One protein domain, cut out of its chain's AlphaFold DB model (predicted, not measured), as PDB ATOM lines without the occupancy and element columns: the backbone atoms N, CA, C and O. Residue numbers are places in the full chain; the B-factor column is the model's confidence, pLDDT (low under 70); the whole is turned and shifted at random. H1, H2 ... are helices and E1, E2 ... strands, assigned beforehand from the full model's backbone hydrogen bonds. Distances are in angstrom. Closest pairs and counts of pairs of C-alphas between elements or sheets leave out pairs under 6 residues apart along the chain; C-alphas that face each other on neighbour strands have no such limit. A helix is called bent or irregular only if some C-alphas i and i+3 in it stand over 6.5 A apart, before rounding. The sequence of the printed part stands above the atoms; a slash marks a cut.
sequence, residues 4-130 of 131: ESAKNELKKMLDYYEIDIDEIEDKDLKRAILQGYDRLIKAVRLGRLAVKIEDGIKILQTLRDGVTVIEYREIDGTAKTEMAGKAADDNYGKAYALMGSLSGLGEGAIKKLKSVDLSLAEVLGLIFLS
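This is residues 4 to 130 of the 131 residues of an uncharacterized protein of Planctomycetaceae bacterium (UniProt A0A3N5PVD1). A small sheet of three strands has helices over one face: H1 lies slantwise over E1, and H6, near the middle of the domain, runs along E2. H4 crosses H6 beside the E3 edge and has H3 folded back on it and the short H5 packed on it, while the bent H2 comes in from beyond H6 and reaches the sheet beside E1 with its second arm. The printed part has 127 residues, with six named helices and three named strands in the order H1 H2 E1 E2 E3 H3 H4 H5 H6; the class is mostly helix, and the sheet, E1 - E2 - E3, is antiparallel. The whole is compact and rounded, with a radius of gyration of the C-alphas of 13.5 A and spans of 35 by 32 by 31 A.

E1 is residues 49 to 53, 13.6 A long, E2 57 to 62, 16.5 A, and E3 69 to 72. H1, residues 4 to 16, begins with C-alpha 4 at (203.473, 175.503, 121.714) and is 18.4 A long. H2, residues 27 to 45, was assigned as one helix by its hydrogen bonds but is bent: C-alphas 35 and 38 are 7.0 A apart, and its arms H2a, residues 27 to 35, and H2b, residues 38 to 45, stand at a steep tilt of 39 degrees. H3 is residues 77 to 83, H4 91 to 103, 18.0 A, and H5 107 to 110. H6, residues 115 to 128, is 20.2 A long and ends with C-alpha 128 at (211.309, 178.683, 142.020).

E1, E2 and E3 form a meander, each strand the antiparallel neighbour of the one before; N 50 and O 60 are 2.9 A apart, and N 61 and O 70 2.8 A. H1 and H6 on the same face make two layers with the sheet, at heights over the sheet of 8.6 A and 10.2 A. H4 and H6 touch, about perpendicular at 85 degrees, closest at the C-alphas of Ala 95 and Gly 125, 4.3 A. H3 and H4 form a helical hairpin, closest at C-alphas 83 and 94, 5.1 A. H6 touches H2a with residues 123 to 127 alone, closest at C-alphas 33 and 123, 5.9 A. Every O i to N i+4 pair is within hydrogen-bond range in H2a, H2b, H4 and H6, but 8 of 9 in H1 and 2 of 3 in H3; H5 is too short for such a pair.

The C-alphas farthest apart, of Glu 4 and Gly 85, are 38.5 A apart. The printed part has no cut, and no link is long. Mean pLDDT of the printed part is 94.3; no printed residue is under 70.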
ATOM      1  N   GLU A   4     204.652 175.079 120.961       93.00
ATOM      2  CA  GLU A   4     203.473 175.503 121.714       93.00
ATOM      3  C   GLU A   4     203.064 174.477 122.774       93.00
ATOM      4  O   GLU A   4     202.932 174.833 123.938       93.00
ATOM      5  N   SER A   5     203.006 173.185 122.429       91.94
ATOM      6  CA  SER A   5     202.738 172.136 123.421       91.94
ATOM      7  C   SER A   5     203.798 172.109 124.529       91.94
ATOM      8  O   SER A   5     203.465 171.919 125.690       91.94
ATOM      9  N   ALA A   6     205.066 172.365 124.190       93.69
ATOM     10  CA  ALA A   6     206.146 172.463 125.171       93.69
ATOM     11  C   ALA A   6     206.009 173.666 126.111       93.69
ATOM     12  O   ALA A   6     206.331 173.564 127.292       93.69
ATOM     13  N   LYS A   7     205.540 174.805 125.588       94.19
ATOM     14  CA  LYS A   7     205.209 175.974 126.409       94.19
ATOM     15  C   LYS A   7     204.063 175.659 127.359       94.19
ATOM     16  O   LYS A   7     204.174 175.980 128.532       94.19
ATOM     17  N   ASN A   8     203.011 175.005 126.870       94.12
ATOM     18  CA  ASN A   8     201.864 174.626 127.695       94.12
ATOM     19  C   ASN A   8     202.266 173.649 128.806       94.12
ATOM     20  O   ASN A   8     201.753 173.752 129.912       94.12
ATOM     21  N   GLU A   9     203.220 172.753 128.546       93.88
ATOM     22  CA  GLU A   9     203.768 171.862 129.572       93.88
ATOM     23  C   GLU A   9     204.469 172.631 130.700       93.88
ATOM     24  O   GLU A   9     204.201 172.378 131.870       93.88
ATOM     25  N   LEU A  10     205.317 173.611 130.369       94.00
ATOM     26  CA  LEU A  10     205.946 174.476 131.377       94.00
ATOM     27  C   LEU A  10     204.943 175.401 132.063       94.00
ATOM     28  O   LEU A  10     205.090 175.683 133.248       94.00
ATOM     29  N   LYS A  11     203.912 175.845 131.338       94.38
ATOM     30  CA  LYS A  11     202.845 176.678 131.893       94.38
ATOM     31  C   LYS A  11     202.147 175.973 133.053       94.38
ATOM     32  O   LYS A  11     201.870 176.628 134.040       94.38
ATOM     33  N   LYS A  12     201.965 174.646 133.001       94.31
ATOM     34  CA  LYS A  12     201.415 173.874 134.132       94.31
ATOM     35  C   LYS A  12     202.190 174.098 135.432       94.31
ATOM     36  O   LYS A  12     201.580 174.188 136.485       94.31
ATOM     37  N   MET A  13     203.521 174.179 135.355       94.88
ATOM     38  CA  MET A  13     204.369 174.448 136.517       94.88
ATOM     39  C   MET A  13     204.206 175.885 137.009       94.88
ATOM     40  O   MET A  13     204.075 176.091 138.208       94.88
ATOM     41  N   LEU A  14     204.216 176.862 136.099       95.06
ATOM     42  CA  LEU A  14     204.019 178.268 136.463       95.06
ATOM     43  C   LEU A  14     202.639 178.483 137.098       95.06
ATOM     44  O   LEU A  14     202.552 179.081 138.158       95.06
ATOM     45  N   ASP A  15     201.592 177.910 136.502       95.44
ATOM     46  CA  ASP A  15     200.215 177.980 136.994       95.44
ATOM     47  C   ASP A  15     200.063 177.316 138.364       95.44
ATOM     48  O   ASP A  15     199.362 177.844 139.219       95.44
ATOM     49  N   TYR A  16     200.728 176.176 138.593       95.62
ATOM     50  CA  TYR A  16     200.693 175.479 139.881       95.62
ATOM     51  C   TYR A  16     201.235 176.343 141.025       95.62
ATOM     52  O   TYR A  16     200.703 176.306 142.129       95.62
ATOM     53  N   TYR A  17     202.289 177.113 140.756       94.25
ATOM     54  CA  TYR A  17     202.913 178.008 141.730       94.25
ATOM     55  C   TYR A  17     202.403 179.454 141.644       94.25
ATOM     56  O   TYR A  17     202.987 180.326 142.278       94.25
ATOM     57  N   GLU A  18     201.356 179.712 140.853       94.19
ATOM     58  CA  GLU A  18     200.798 181.053 140.621       94.19
ATOM     59  C   GLU A  18     201.850 182.092 140.169       94.19
ATOM     60  O   GLU A  18     201.770 183.272 140.495       94.19
ATOM     61  N   ILE A  19     202.851 181.657 139.394       93.81
ATOM     62  CA  ILE A  19     203.938 182.512 138.909       93.81
ATOM     63  C   ILE A  19     203.527 183.187 137.601       93.81
ATOM     64  O   ILE A  19     203.422 182.532 136.559       93.81
ATOM     65  N   ASP A  20     203.446 184.515 137.620       93.12
ATOM     66  CA  ASP A  20     203.540 185.327 136.410       93.12
ATOM     67  C   ASP A  20     204.960 185.897 136.273       93.12
ATOM     68  O   ASP A  20     205.385 186.779 137.020       93.12
ATOM     69  N   ILE A  21     205.715 185.397 135.284       90.31
ATOM     70  CA  ILE A  21     207.081 185.870 134.994       90.31
ATOM     71  C   ILE A  21     207.080 187.378 134.710       90.31
ATOM     72  O   ILE A  21     208.080 188.060 134.969       90.31
ATOM     73  N   ASP A  22     205.983 187.910 134.166       91.12
ATOM     74  CA  ASP A  22     205.891 189.324 133.861       91.12
ATOM     75  C   ASP A  22     205.708 190.214 135.096       91.12
ATOM     76  O   ASP A  22     206.151 191.369 135.052       91.12
ATOM     77  N   GLU A  23     205.199 189.662 136.198       92.81
ATOM     78  CA  GLU A  23     204.970 190.358 137.472       92.81
ATOM     79  C   GLU A  23     206.166 190.291 138.443       92.81
ATOM     80  O   GLU A  23     206.158 190.955 139.477       92.81
ATOM     81  N   ILE A  24     207.239 189.561 138.105       92.69
ATOM     82  CA  ILE A  24     208.461 189.498 138.927       92.69
ATOM     83  C   ILE A  24     209.106 190.894 139.040       92.69
ATOM     84  O   ILE A  24     209.600 191.447 138.051       92.69
ATOM     85  N   GLU A  25     209.153 191.437 140.262       90.69
ATOM     86  CA  GLU A  25     209.694 192.776 140.553       90.69
ATOM     87  C   GLU A  25     211.225 192.860 140.425       90.69
ATOM     88  O   GLU A  25     211.762 193.871 139.955       90.69
ATOM     89  N   ASP A  26     211.941 191.799 140.816       90.50
ATOM     90  CA  ASP A  26     213.394 191.710 140.651       90.50
ATOM     91  C   ASP A  26     213.740 191.603 139.157       90.50
ATOM     92  O   ASP A  26     213.596 190.560 138.511       90.50
ATOM     93  N   LYS A  27     214.220 192.718 138.596       91.56
ATOM     94  CA  LYS A  27     214.548 192.848 137.171       91.56
ATOM     95  C   LYS A  27     215.674 191.919 136.730       91.56
ATOM     96  O   LYS A  27     215.650 191.457 135.584       91.56
ATOM     97  N   ASP A  28     216.651 191.665 137.595       90.31
ATOM     98  CA  ASP A  28     217.790 190.814 137.263       90.31
ATOM     99  C   ASP A  28     217.365 189.345 137.272       90.31
ATOM    100  O   ASP A  28     217.679 188.610 136.325       90.31
ATOM    101  N   LEU A  29     216.551 188.946 138.255       91.94
ATOM    102  CA  LEU A  29     215.923 187.626 138.297       91.94
ATOM    103  C   LEU A  29     215.011 187.399 137.083       91.94
ATOM    104  O   LEU A  29     215.192 186.420 136.353       91.94
ATOM    105  N   LYS A  30     214.093 188.335 136.803       94.19
ATOM    106  CA  LYS A  30     213.188 188.276 135.643       94.19
ATOM    107  C   LYS A  30     213.970 188.120 134.341       94.19
ATOM    108  O   LYS A  30     213.668 187.247 133.522       94.19
ATOM    109  N   ARG A  31     215.017 188.926 134.140       92.75
ATOM    110  CA  ARG A  31     215.871 188.846 132.947       92.75
ATOM    111  C   ARG A  31     216.571 187.491 132.837       92.75
ATOM    112  O   ARG A  31     216.619 186.935 131.737       92.75
ATOM    113  N   ALA A  32     217.108 186.968 133.937       91.19
ATOM    114  CA  ALA A  32     217.783 185.674 133.953       91.19
ATOM    115  C   ALA A  32     216.818 184.523 133.607       91.19
ATOM    116  O   ALA A  32     217.144 183.682 132.762       91.19
ATOM    117  N   ILE A  33     215.602 184.543 134.165       94.38
ATOM    118  CA  ILE A  33     214.534 183.584 133.843       94.38
ATOM    119  C   ILE A  33     214.177 183.660 132.356       94.38
ATOM    120  O   ILE A  33     214.217 182.640 131.666       94.38
ATOM    121  N   LEU A  34     213.903 184.857 131.823       93.00
ATOM    122  CA  LEU A  34     213.520 185.042 130.416       93.00
ATOM    123  C   LEU A  34     214.599 184.545 129.442       93.00
ATOM    124  O   LEU A  34     214.283 183.897 128.443       93.00
ATOM    125  N   GLN A  35     215.879 184.784 129.744       90.38
ATOM    126  CA  GLN A  35     216.999 184.276 128.939       90.38
ATOM    127  C   GLN A  35     217.116 182.744 128.973       90.38
ATOM    128  O   GLN A  35     217.600 182.128 128.016       90.38
ATOM    129  N   GLY A  36     216.693 182.124 130.073       92.12
ATOM    130  CA  GLY A  36     216.698 180.680 130.271       92.12
ATOM    131  C   GLY A  36     215.449 179.960 129.762       92.12
ATOM    132  O   GLY A  36     215.526 178.782 129.407       92.12
ATOM    133  N   TYR A  37     214.309 180.646 129.681       93.44
ATOM    134  CA  TYR A  37     212.998 180.028 129.469       93.44
ATOM    135  C   TYR A  37     212.883 179.284 128.129       93.44
ATOM    136  O   TYR A  37     212.412 178.145 128.073       93.44
ATOM    137  N   ASP A  38     213.422 179.847 127.041       92.69
ATOM    138  CA  ASP A  38     213.474 179.162 125.739       92.69
ATOM    139  C   ASP A  38     214.298 177.854 125.788       92.69
ATOM    140  O   ASP A  38     214.035 176.922 125.015       92.69
ATOM    141  N   ARG A  39     215.268 177.737 126.710       94.06
ATOM    142  CA  ARG A  39     216.032 176.494 126.921       94.06
ATOM    143  C   ARG A  39     215.186 175.433 127.607       94.06
ATOM    144  O   ARG A  39     215.251 174.282 127.176       94.06
ATOM    145  N   LEU A  40     214.366 175.811 128.589       96.00
ATOM    146  CA  LEU A  40     213.395 174.899 129.199       96.00
ATOM    147  C   LEU A  40     212.417 174.388 128.137       96.00
ATOM    148  O   LEU A  40     212.262 173.178 127.985       96.00
ATOM    149  N   ILE A  41     211.854 175.280 127.310       95.31
ATOM    150  CA  ILE A  41     210.938 174.896 126.218       95.31
ATOM    151  C   ILE A  41     211.615 173.878 125.295       95.31
ATOM    152  O   ILE A  41     211.029 172.856 124.926       95.31
ATOM    153  N   LYS A  42     212.872 174.133 124.912       95.19
ATOM    154  CA  LYS A  42     213.650 173.201 124.089       95.19
ATOM    155  C   LYS A  42     213.890 171.867 124.803       95.19
ATOM    156  O   LYS A  42     213.808 170.833 124.144       95.19
ATOM    157  N   ALA A  43     214.167 171.867 126.104       95.94
ATOM    158  CA  ALA A  43     214.380 170.650 126.880       95.94
ATOM    159  C   ALA A  43     213.122 169.781 126.941       95.94
ATOM    160  O   ALA A  43     213.222 168.586 126.657       95.94
ATOM    161  N   VAL A  44     211.944 170.373 127.176       96.75
ATOM    162  CA  VAL A  44     210.683 169.617 127.135       96.75
ATOM    163  C   VAL A  44     210.470 169.019 125.743       96.75
ATOM    164  O   VAL A  44     210.206 167.825 125.613       96.75
ATOM    165  N   ARG A  45     210.685 169.791 124.662       95.88
ATOM    166  CA  ARG A  45     210.565 169.277 123.274       95.88
ATOM    167  C   ARG A  45     211.431 168.062 122.983       95.88
ATOM    168  O   ARG A  45     211.034 167.242 122.157       95.88
ATOM    169  N   LEU A  46     212.599 167.994 123.609       94.62
ATOM    170  CA  LEU A  46     213.561 166.909 123.456       94.62
ATOM    171  C   LEU A  46     213.343 165.771 124.466       94.62
ATOM    172  O   LEU A  46     214.158 164.855 124.498       94.62
ATOM    173  N   GLY A  47     212.294 165.830 125.294       94.19
ATOM    174  CA  GLY A  47     212.026 164.832 126.334       94.19
ATOM    175  C   GLY A  47     213.035 164.852 127.486       94.19
ATOM    176  O   GLY A  47     213.165 163.868 128.204       94.19
ATOM    177  N   ARG A  48     213.777 165.954 127.651       95.88
ATOM    178  CA  ARG A  48     214.761 166.133 128.732       95.88
ATOM    179  C   ARG A  48     214.177 166.765 129.982       95.88
ATOM    180  O   ARG A  48     214.851 166.820 131.001       95.88
ATOM    181  N   LEU A  49     212.967 167.291 129.876       97.25
ATOM    182  CA  LEU A  49     212.259 167.903 130.978       97.25
ATOM    183  C   LEU A  49     210.780 167.532 130.880       97.25
ATOM    184  O   LEU A  49     210.212 167.602 129.790       97.25
ATOM    185  N   ALA A  50     210.173 167.144 131.993       96.69
ATOM    186  CA  ALA A  50     208.747 166.850 132.080       96.69
ATOM    187  C   ALA A  50     208.176 167.390 133.393       96.69
ATOM    188  O   ALA A  50     208.857 167.348 134.420       96.69
ATOM    189  N   VAL A  51     206.935 167.872 133.351       96.62
ATOM    190  CA  VAL A  51     206.204 168.356 134.525       96.62
ATOM    191  C   VAL A  51     205.100 167.352 134.828       96.62
ATOM    192  O   VAL A  51     204.245 167.084 133.987       96.62
ATOM    193  N   LYS A  52     205.117 166.776 136.026       95.94
ATOM    194  CA  LYS A  52     204.089 165.847 136.497       95.94
ATOM    195  C   LYS A  52     203.364 166.459 137.682       95.94
ATOM    196  O   LYS A  52     204.012 166.965 138.588       95.94
ATOM    197  N   ILE A  53     202.038 166.416 137.659       93.81
ATOM    198  CA  ILE A  53     201.188 166.903 138.748       93.81
ATOM    199  C   ILE A  53     200.352 165.711 139.207       93.81
ATOM    200  O   ILE A  53     199.292 165.434 138.649       93.81
ATOM    201  N   GLU A  54     200.905 164.960 140.153       90.19
ATOM    202  CA  GLU A  54     200.357 163.729 140.729       90.19
ATOM    203  C   GLU A  54     200.788 163.722 142.205       90.19
ATOM    204  O   GLU A  54     201.978 163.576 142.485       90.19
ATOM    205  N   ASP A  55     199.846 163.938 143.131       87.88
ATOM    206  CA  ASP A  55     200.119 164.104 144.572       87.88
ATOM    207  C   ASP A  55     201.167 165.198 144.875       87.88
ATOM    208  O   ASP A  55     202.139 164.985 145.600       87.88
ATOM    209  N   GLY A  56     200.959 166.374 144.274       91.19
ATOM    210  CA  GLY A  56     201.902 167.495 144.250       91.19
ATOM    211  C   GLY A  56     202.569 167.651 142.881       91.19
ATOM    212  O   GLY A  56     202.309 166.886 141.944       91.19
ATOM    213  N   ILE A  57     203.426 168.663 142.735       95.12
ATOM    214  CA  ILE A  57     204.193 168.879 141.500       95.12
ATOM    215  C   ILE A  57     205.575 168.222 141.569       95.12
ATOM    216  O   ILE A  57     206.297 168.308 142.562       95.12
ATOM    217  N   LYS A  58     205.970 167.590 140.465       96.19
ATOM    218  CA  LYS A  58     207.290 167.001 140.251       96.19
ATOM    219  C   LYS A  58     207.846 167.430 138.908       96.19
ATOM    220  O   LYS A  58     207.156 167.376 137.888       96.19
ATOM    221  N   ILE A  59     209.121 167.790 138.888       97.25
ATOM    222  CA  ILE A  59     209.839 168.099 137.655       97.25
ATOM    223  C   ILE A  59     210.907 167.048 137.433       97.25
ATOM    224  O   ILE A  59     211.796 166.867 138.258       97.25
ATOM    225  N   LEU A  60     210.830 166.364 136.298       97.88
ATOM    226  CA  LEU A  60     211.793 165.339 135.921       97.88
ATOM    227  C   LEU A  60     212.751 165.908 134.888       97.88
ATOM    228  O   LEU A  60     212.324 166.282 133.795       97.88
ATOM    229  N   GLN A  61     214.037 165.944 135.216       98.00
ATOM    230  CA  GLN A  61     215.103 166.311 134.296       98.00
ATOM    231  C   GLN A  61     215.903 165.068 133.904       98.00
ATOM    232  O   GLN A  61     216.670 164.536 134.703       98.00
ATOM    233  N   THR A  62     215.776 164.640 132.651       98.19
ATOM    234  CA  THR A  62     216.642 163.609 132.072       98.19
ATOM    235  C   THR A  62     217.949 164.257 131.631       98.19
ATOM    236  O   THR A  62     217.948 165.160 130.783       98.19
ATOM    237  N   LEU A  63     219.063 163.806 132.203       96.94
ATOM    238  CA  LEU A  63     220.387 164.330 131.893       96.94
ATOM    239  C   LEU A  63     220.795 163.996 130.455       96.94
ATOM    240  O   LEU A  63     220.200 163.160 129.769       96.94
ATOM    241  N   ARG A  64     221.851 164.657 129.976       94.38
ATOM    242  CA  ARG A  64     222.364 164.466 128.613       94.38
ATOM    243  C   ARG A  64     222.769 163.020 128.294       94.38
ATOM    244  O   ARG A  64     222.817 162.682 127.114       94.38
ATOM    245  N   ASP A  65     223.068 162.198 129.299       93.19
ATOM    246  CA  ASP A  65     223.356 160.768 129.116       93.19
ATOM    247  C   ASP A  65     222.125 159.945 128.682       93.19
ATOM    248  O   ASP A  65     222.284 158.828 128.199       93.19
ATOM    249  N   GLY A  66     220.917 160.508 128.800       91.25
ATOM    250  CA  GLY A  66     219.657 159.877 128.415       91.25
ATOM    251  C   GLY A  66     219.159 158.799 129.380       91.25
ATOM    252  O   GLY A  66     218.127 158.194 129.102       91.25
ATOM    253  N   VAL A  67     219.868 158.558 130.486       93.50
ATOM    254  CA  VAL A  67     219.576 157.475 131.441       93.50
ATOM    255  C   VAL A  67     219.318 158.035 132.832       93.50
ATOM    256  O   VAL A  67     218.375 157.617 133.501       93.50
ATOM    257  N   THR A  68     220.132 158.992 133.271       96.62
ATOM    258  CA  THR A  68     220.007 159.575 134.604       96.62
ATOM    259  C   THR A  68     218.852 160.567 134.618       96.62
ATOM    260  O   THR A  68     218.811 161.496 133.812       96.62
ATOM    261  N   VAL A  69     217.926 160.395 135.561       97.88
ATOM    262  CA  VAL A  69     216.803 161.312 135.785       97.88
ATOM    263  C   VAL A  69     216.934 161.913 137.176       97.88
ATOM    264  O   VAL A  69     217.039 161.185 138.159       97.88
ATOM    265  N   ILE A  70     216.925 163.241 137.248       98.19
ATOM    266  CA  ILE A  70     216.790 163.975 138.504       98.19
ATOM    267  C   ILE A  70     215.315 164.334 138.665       98.19
ATOM    268  O   ILE A  70     214.732 164.967 137.785       98.19
ATOM    269  N   GLU A  71     214.719 163.920 139.778       97.94
ATOM    270  CA  GLU A  71     213.385 164.352 140.192       97.94
ATOM    271  C   GLU A  71     213.528 165.528 141.153       97.94
ATOM    272  O   GLU A  71     214.210 165.407 142.164       97.94
ATOM    273  N   TYR A  72     212.884 166.650 140.846       97.62
ATOM    274  CA  TYR A  72     212.700 167.764 141.767       97.62
ATOM    275  C   TYR A  72     211.267 167.712 142.298       97.62
ATOM    276  O   TYR A  72     210.318 167.861 141.523       97.62
ATOM    277  N   ARG A  73     211.119 167.464 143.600       96.19
ATOM    278  CA  ARG A  73     209.822 167.480 144.302       96.19
ATOM    279  C   ARG A  73     209.333 168.911 144.546       96.19
ATOM    280  O   ARG A  73     210.061 169.876 144.325       96.19
ATOM    281  N   GLU A  74     208.085 169.015 144.984       95.50
ATOM    282  CA  GLU A  74     207.422 170.265 145.345       95.50
ATOM    283  C   GLU A  74     208.203 171.067 146.396       95.50
ATOM    284  O   GLU A  74     208.850 170.498 147.283       95.50
ATOM    285  N   ILE A  75     208.145 172.400 146.282       92.94
ATOM    286  CA  ILE A  75     208.790 173.316 147.226       92.94
ATOM    287  C   ILE A  75     208.150 173.170 148.607       92.94
ATOM    288  O   ILE A  75     206.949 173.361 148.771       92.94
ATOM    289  N   ASP A  76     208.974 172.904 149.620       91.69
ATOM    290  CA  ASP A  76     208.548 172.772 151.011       91.69
ATOM    291  C   ASP A  76     209.349 173.681 151.963       91.69
ATOM    292  O   ASP A  76     210.268 174.413 151.576       91.69
ATOM    293  N   GLY A  77     208.986 173.643 153.250       91.44
ATOM    294  CA  GLY A  77     209.666 174.417 154.290       91.44
ATOM    295  C   GLY A  77     211.152 174.069 154.432       91.44
ATOM    296  O   GLY A  77     211.959 174.966 154.672       91.44
ATOM    297  N   THR A  78     211.535 172.805 154.221       91.56
ATOM    298  CA  THR A  78     212.939 172.372 154.264       91.56
ATOM    299  C   THR A  78     213.744 173.052 153.164       91.56
ATOM    300  O   THR A  78     214.815 173.606 153.418       91.56
ATOM    301  N   ALA A  79     213.206 173.096 151.949       91.00
ATOM    302  CA  ALA A  79     213.847 173.756 150.824       91.00
ATOM    303  C   ALA A  79     214.022 175.271 151.065       91.00
ATOM    304  O   ALA A  79     215.071 175.827 150.731       91.00
ATOM    305  N   LYS A  80     213.061 175.923 151.741       90.00
ATOM    306  CA  LYS A  80     213.194 177.326 152.184       90.00
ATOM    307  C   LYS A  80     214.291 177.514 153.236       90.00
ATOM    308  O   LYS A  80     215.053 178.477 153.150       90.00
ATOM    309  N   THR A  81     214.425 176.593 154.192       92.44
ATOM    310  CA  THR A  81     215.478 176.681 155.222       92.44
ATOM    311  C   THR A  81     216.890 176.491 154.667       92.44
ATOM    312  O   THR A  81     217.806 177.169 155.122       92.44
ATOM    313  N   GLU A  82     217.071 175.659 153.637       91.81
ATOM    314  CA  GLU A  82     218.375 175.458 152.980       91.81
ATOM    315  C   GLU A  82     218.895 176.735 152.290       91.81
ATOM    316  O   GLU A  82     220.101 176.938 152.142       91.81
ATOM    317  N   MET A  83     217.994 177.649 151.914       92.50
ATOM    318  CA  MET A  83     218.355 178.952 151.348       92.50
ATOM    319  C   MET A  83     218.709 180.005 152.406       92.50
ATOM    320  O   MET A  83     219.347 181.003 152.070       92.50
ATOM    321  N   ALA A  84     218.324 179.810 153.673       88.75
ATOM    322  CA  ALA A  84     218.448 180.831 154.720       88.75
ATOM    323  C   ALA A  84     219.905 181.222 155.028       88.75
ATOM    324  O   ALA A  84     220.163 182.321 155.511       88.75
ATOM    325  N   GLY A  85     220.864 180.342 154.725       84.50
ATOM    326  CA  GLY A  85     222.296 180.610 154.874       84.50
ATOM    327  C   GLY A  85     222.938 181.380 153.712       84.50
ATOM    328  O   GLY A  85     224.151 181.590 153.736       84.50
ATOM    329  N   LYS A  86     222.179 181.755 152.673       92.44
ATOM    330  CA  LYS A  86     222.689 182.452 151.479       92.44
ATOM    331  C   LYS A  86     222.449 183.960 151.566       92.44
ATOM    332  O   LYS A  86     221.490 184.412 152.189       92.44
ATOM    333  N   ALA A  87     223.310 184.737 150.909       91.94
ATOM    334  CA  ALA A  87     223.140 186.185 150.822       91.94
ATOM    335  C   ALA A  87     221.848 186.543 150.068       91.94
ATOM    336  O   ALA A  87     221.385 185.790 149.210       91.94
ATOM    337  N   ALA A  88     221.249 187.690 150.395       86.62
ATOM    338  CA  ALA A  88     219.965 188.097 149.824       86.62
ATOM    339  C   ALA A  88     220.014 188.244 148.292       86.62
ATOM    340  O   ALA A  88     219.040 187.905 147.625       86.62
ATOM    341  N   ASP A  89     221.153 188.668 147.756       88.06
ATOM    342  CA  ASP A  89     221.447 188.888 146.337       88.06
ATOM    343  C   ASP A  89     222.088 187.672 145.632       88.06
ATOM    344  O   ASP A  89     222.288 187.687 144.416       88.06
ATOM    345  N   ASP A  90     222.375 186.582 146.354       92.56
ATOM    346  CA  ASP A  90     222.964 185.358 145.797       92.56
ATOM    347  C   ASP A  90     221.895 184.427 145.196       92.56
ATOM    348  O   ASP A  90     221.619 183.329 145.693       92.56
ATOM    349  N   ASN A  91     221.274 184.871 144.100       92.62
ATOM    350  CA  ASN A  91     220.221 184.115 143.412       92.62
ATOM    351  C   ASN A  91     220.700 182.729 142.945       92.62
ATOM    352  O   ASN A  91     219.965 181.751 143.059       92.62
ATOM    353  N   TYR A  92     221.946 182.594 142.481       93.31
ATOM    354  CA  TYR A  92     222.471 181.295 142.049       93.31
ATOM    355  C   TYR A  92     222.776 180.366 143.226       93.31
ATOM    356  O   TYR A  92     222.434 179.185 143.171       93.31
ATOM    357  N   GLY A  93     223.371 180.866 144.311       95.31
ATOM    358  CA  GLY A  93     223.601 180.062 145.508       95.31
ATOM    359  C   GLY A  93     222.301 179.594 146.156       95.31
ATOM    360  O   GLY A  93     222.218 178.430 146.558       95.31
ATOM    361  N   LYS A  94     221.268 180.448 146.183       95.81
ATOM    362  CA  LYS A  94     219.908 180.064 146.589       95.81
ATOM    363  C   LYS A  94     219.315 179.016 145.653       95.81
ATOM    364  O   LYS A  94     218.846 177.990 146.136       95.81
ATOM    365  N   ALA A  95     219.410 179.213 144.336       96.25
ATOM    366  CA  ALA A  95     218.925 178.252 143.349       96.25
ATOM    367  C   ALA A  95     219.600 176.878 143.510       96.25
ATOM    368  O   ALA A  95     218.919 175.858 143.513       96.25
ATOM    369  N   TYR A  96     220.919 176.814 143.714       97.38
ATOM    370  CA  TYR A  96     221.602 175.533 143.918       97.38
ATOM    371  C   TYR A  96     221.218 174.848 145.231       97.38
ATOM    372  O   TYR A  96     221.059 173.625 145.245       97.38
ATOM    373  N   ALA A  97     221.075 175.607 146.321       96.94
ATOM    374  CA  ALA A  97     220.629 175.065 147.604       96.94
ATOM    375  C   ALA A  97     219.202 174.510 147.494       96.94
ATOM    376  O   ALA A  97     218.954 173.355 147.846       96.94
ATOM    377  N   LEU A  98     218.304 175.297 146.897       96.88
ATOM    378  CA  LEU A  98     216.919 174.930 146.634       96.88
ATOM    379  C   LEU A  98     216.837 173.651 145.798       96.88
ATOM    380  O   LEU A  98     216.323 172.641 146.266       96.88
ATOM    381  N   MET A  99     217.425 173.640 144.601       97.88
ATOM    382  CA  MET A  99     217.377 172.481 143.700       97.88
ATOM    383  C   MET A  99     218.072 171.245 144.291       97.88
ATOM    384  O   MET A  99     217.664 170.109 144.037       97.88
ATOM    385  N   GLY A 100     219.106 171.443 145.113       97.62
ATOM    386  CA  GLY A 100     219.756 170.371 145.863       97.62
ATOM    387  C   GLY A 100     218.824 169.724 146.887       97.62
ATOM    388  O   GLY A 100     218.777 168.496 146.979       97.62
ATOM    389  N   SER A 101     218.051 170.537 147.606       97.25
ATOM    390  CA  SER A 101     217.039 170.079 148.565       97.25
ATOM    391  C   SER A 101     215.857 169.394 147.875       97.25
ATOM    392  O   SER A 101     215.452 168.293 148.257       97.25
ATOM    393  N   LEU A 102     215.355 169.991 146.788       96.94
ATOM    394  CA  LEU A 102     214.250 169.434 146.006       96.94
ATOM    395  C   LEU A 102     214.623 168.137 145.291       96.94
ATOM    396  O   LEU A 102     213.740 167.349 144.997       96.94
ATOM    397  N   SER A 103     215.899 167.885 145.004       97.38
ATOM    398  CA  SER A 103     216.330 166.607 144.419       97.38
ATOM    399  C   SER A 103     216.700 165.538 145.447       97.38
ATOM    400  O   SER A 103     216.879 164.378 145.088       97.38
ATOM    401  N   GLY A 104     216.885 165.920 146.714       96.81
ATOM    402  CA  GLY A 104     217.475 165.049 147.734       96.81
ATOM    403  C   GLY A 104     218.957 164.715 147.500       96.81
ATOM    404  O   GLY A 104     219.527 163.924 148.247       96.81
ATOM    405  N   LEU A 105     219.602 165.307 146.484       96.56
ATOM    406  CA  LEU A 105     221.010 165.060 146.139       96.56
ATOM    407  C   LEU A 105     221.973 166.061 146.800       96.56
ATOM    408  O   LEU A 105     223.188 165.844 146.816       96.56
ATOM    409  N   GLY A 106     221.435 167.163 147.327       95.88
ATOM    410  CA  GLY A 106     222.190 168.250 147.945       95.88
ATOM    411  C   GLY A 106     222.812 169.230 146.944       95.88
ATOM    412  O   GLY A 106     223.024 168.931 145.765       95.88
ATOM    413  N   GLU A 107     223.141 170.430 147.431       96.19
ATOM    414  CA  GLU A 107     223.672 171.550 146.629       96.19
ATOM    415  C   GLU A 107     224.907 171.148 145.800       96.19
ATOM    416  O   GLU A 107     225.051 171.510 144.630       96.19
ATOM    417  N   GLY A 108     225.803 170.357 146.397       96.31
ATOM    418  CA  GLY A 108     227.041 169.923 145.757       96.31
ATOM    419  C   GLY A 108     226.830 169.033 144.528       96.31
ATOM    420  O   GLY A 108     227.681 169.038 143.639       96.31
ATOM    421  N   ALA A 109     225.727 168.284 144.452       96.50
ATOM    422  CA  ALA A 109     225.406 167.470 143.281       96.50
ATOM    423  C   ALA A 109     224.933 168.343 142.112       96.50
ATOM    424  O   ALA A 109     225.415 168.174 140.992       96.50
ATOM    425  N   ILE A 110     224.080 169.336 142.387       97.81
ATOM    426  CA  ILE A 110     223.593 170.280 141.372       97.81
ATOM    427  C   ILE A 110     224.753 171.081 140.775       97.81
ATOM    428  O   ILE A 110     224.886 171.158 139.556       97.81
ATOM    429  N   LYS A 111     225.679 171.571 141.611       96.69
ATOM    430  CA  LYS A 111     226.883 172.293 141.156       96.69
ATOM    431  C   LYS A 111     227.830 171.467 140.278       96.69
ATOM    432  O   LYS A 111     228.659 172.036 139.573       96.69
ATOM    433  N   LYS A 112     227.755 170.133 140.334       97.12
ATOM    434  CA  LYS A 112     228.577 169.232 139.507       97.12
ATOM    435  C   LYS A 112     227.971 168.968 138.131       97.12
ATOM    436  O   LYS A 112     228.671 168.419 137.273       97.12
ATOM    437  N   LEU A 113     226.706 169.340 137.910       97.19
ATOM    438  CA  LEU A 113     226.102 169.298 136.582       97.19
ATOM    439  C   LEU A 113     226.900 170.181 135.620       97.19
ATOM    440  O   LEU A 113     227.606 171.109 136.017       97.19
ATOM    441  N   LYS A 114     226.810 169.881 134.323       95.25
ATOM    442  CA  LYS A 114     227.573 170.594 133.294       95.25
ATOM    443  C   LYS A 114     226.687 171.009 132.136       95.25
ATOM    444  O   LYS A 114     225.724 170.329 131.786       95.25
ATOM    445  N   SER A 115     227.093 172.087 131.470       93.75
ATOM    446  CA  SER A 115     226.515 172.521 130.195       93.75
ATOM    447  C   SER A 115     224.989 172.675 130.283       93.75
ATOM    448  O   SER A 115     224.491 173.384 131.151       93.75
ATOM    449  N   VAL A 116     224.240 172.027 129.383       93.88
ATOM    450  CA  VAL A 116     222.780 172.120 129.350       93.88
ATOM    451  C   VAL A 116     222.141 171.587 130.628       93.88
ATOM    452  O   VAL A 116     221.172 172.177 131.073       93.88
ATOM    453  N   ASP A 117     222.694 170.545 131.251       96.94
ATOM    454  CA  ASP A 117     222.095 169.954 132.450       96.94
ATOM    455  C   ASP A 117     222.138 170.936 133.626       96.94
ATOM    456  O   ASP A 117     221.137 171.118 134.317       96.94
ATOM    457  N   LEU A 118     223.268 171.633 133.788       96.81
ATOM    458  CA  LEU A 118     223.406 172.704 134.775       96.81
ATOM    459  C   LEU A 118     222.482 173.876 134.449       96.81
ATOM    460  O   LEU A 118     221.734 174.320 135.312       96.81
ATOM    461  N   SER A 119     222.480 174.330 133.191       95.19
ATOM    462  CA  SER A 119     221.659 175.475 132.794       95.19
ATOM    463  C   SER A 119     220.164 175.221 132.998       95.19
ATOM    464  O   SER A 119     219.443 176.162 133.309       95.19
ATOM    465  N   LEU A 120     219.679 173.987 132.823       96.75
ATOM    466  CA  LEU A 120     218.278 173.659 133.100       96.75
ATOM    467  C   LEU A 120     217.981 173.726 134.601       96.75
ATOM    468  O   LEU A 120     216.998 174.358 134.980       96.75
ATOM    469  N   ALA A 121     218.844 173.144 135.438       97.38
ATOM    470  CA  ALA A 121     218.687 173.192 136.889       97.38
ATOM    471  C   ALA A 121     218.726 174.633 137.428       97.38
ATOM    472  O   ALA A 121     217.910 174.994 138.269       97.38
ATOM    473  N   GLU A 122     219.622 175.475 136.905       96.88
ATOM    474  CA  GLU A 122     219.719 176.893 137.271       96.88
ATOM    475  C   GLU A 122     218.440 177.655 136.943       96.88
ATOM    476  O   GLU A 122     217.897 178.334 137.805       96.88
ATOM    477  N   VAL A 123     217.932 177.532 135.716       96.50
ATOM    478  CA  VAL A 123     216.745 178.289 135.295       96.50
ATOM    479  C   VAL A 123     215.504 177.830 136.059       96.50
ATOM    480  O   VAL A 123     214.699 178.671 136.445       96.50
ATOM    481  N   LEU A 124     215.365 176.527 136.326       96.69
ATOM    482  CA  LEU A 124     214.307 176.012 137.203       96.69
ATOM    483  C   LEU A 124     214.425 176.586 138.615       96.69
ATOM    484  O   LEU A 124     213.441 177.085 139.149       96.69
ATOM    485  N   GLY A 125     215.633 176.574 139.184       96.25
ATOM    486  CA  GLY A 125     215.884 177.145 140.501       96.25
ATOM    487  C   GLY A 125     215.525 178.626 140.559       96.25
ATOM    488  O   GLY A 125     214.817 179.031 141.468       96.25
ATOM    489  N   LEU A 126     215.925 179.420 139.561       95.81
ATOM    490  CA  LEU A 126     215.574 180.840 139.482       95.81
ATOM    491  C   LEU A 126     214.059 181.068 139.389       95.81
ATOM    492  O   LEU A 126     213.552 181.967 140.050       95.81
ATOM    493  N   ILE A 127     213.324 180.249 138.626       95.25
ATOM    494  CA  ILE A 127     211.854 180.317 138.597       95.25
ATOM    495  C   ILE A 127     211.283 180.030 139.987       95.25
ATOM    496  O   ILE A 127     210.421 180.759 140.464       95.25
ATOM    497  N   PHE A 128     211.789 179.020 140.682       93.75
ATOM    498  CA  PHE A 128     211.309 178.683 142.020       93.75
ATOM    499  C   PHE A 128     211.649 179.716 143.097       93.75
ATOM    500  O   PHE A 128     210.978 179.753 144.121       93.75
ATOM    501  N   LEU A 129     212.643 180.578 142.874       92.88
ATOM    502  CA  LEU A 129     212.902 181.724 143.750       92.88
ATOM    503  C   LEU A 129     211.865 182.843 143.609       92.88
ATOM    504  O   LEU A 129     211.854 183.742 144.444       92.88
ATOM    505  N   SER A 130     211.023 182.805 142.572       89.69
ATOM    506  CA  SER A 130     209.911 183.750 142.412       89.69
ATOM    507  C   SER A 130     208.628 183.341 143.152       89.69
ATOM    508  O   SER A 130     207.635 184.050 143.039       89.69
TER     509      SER A 130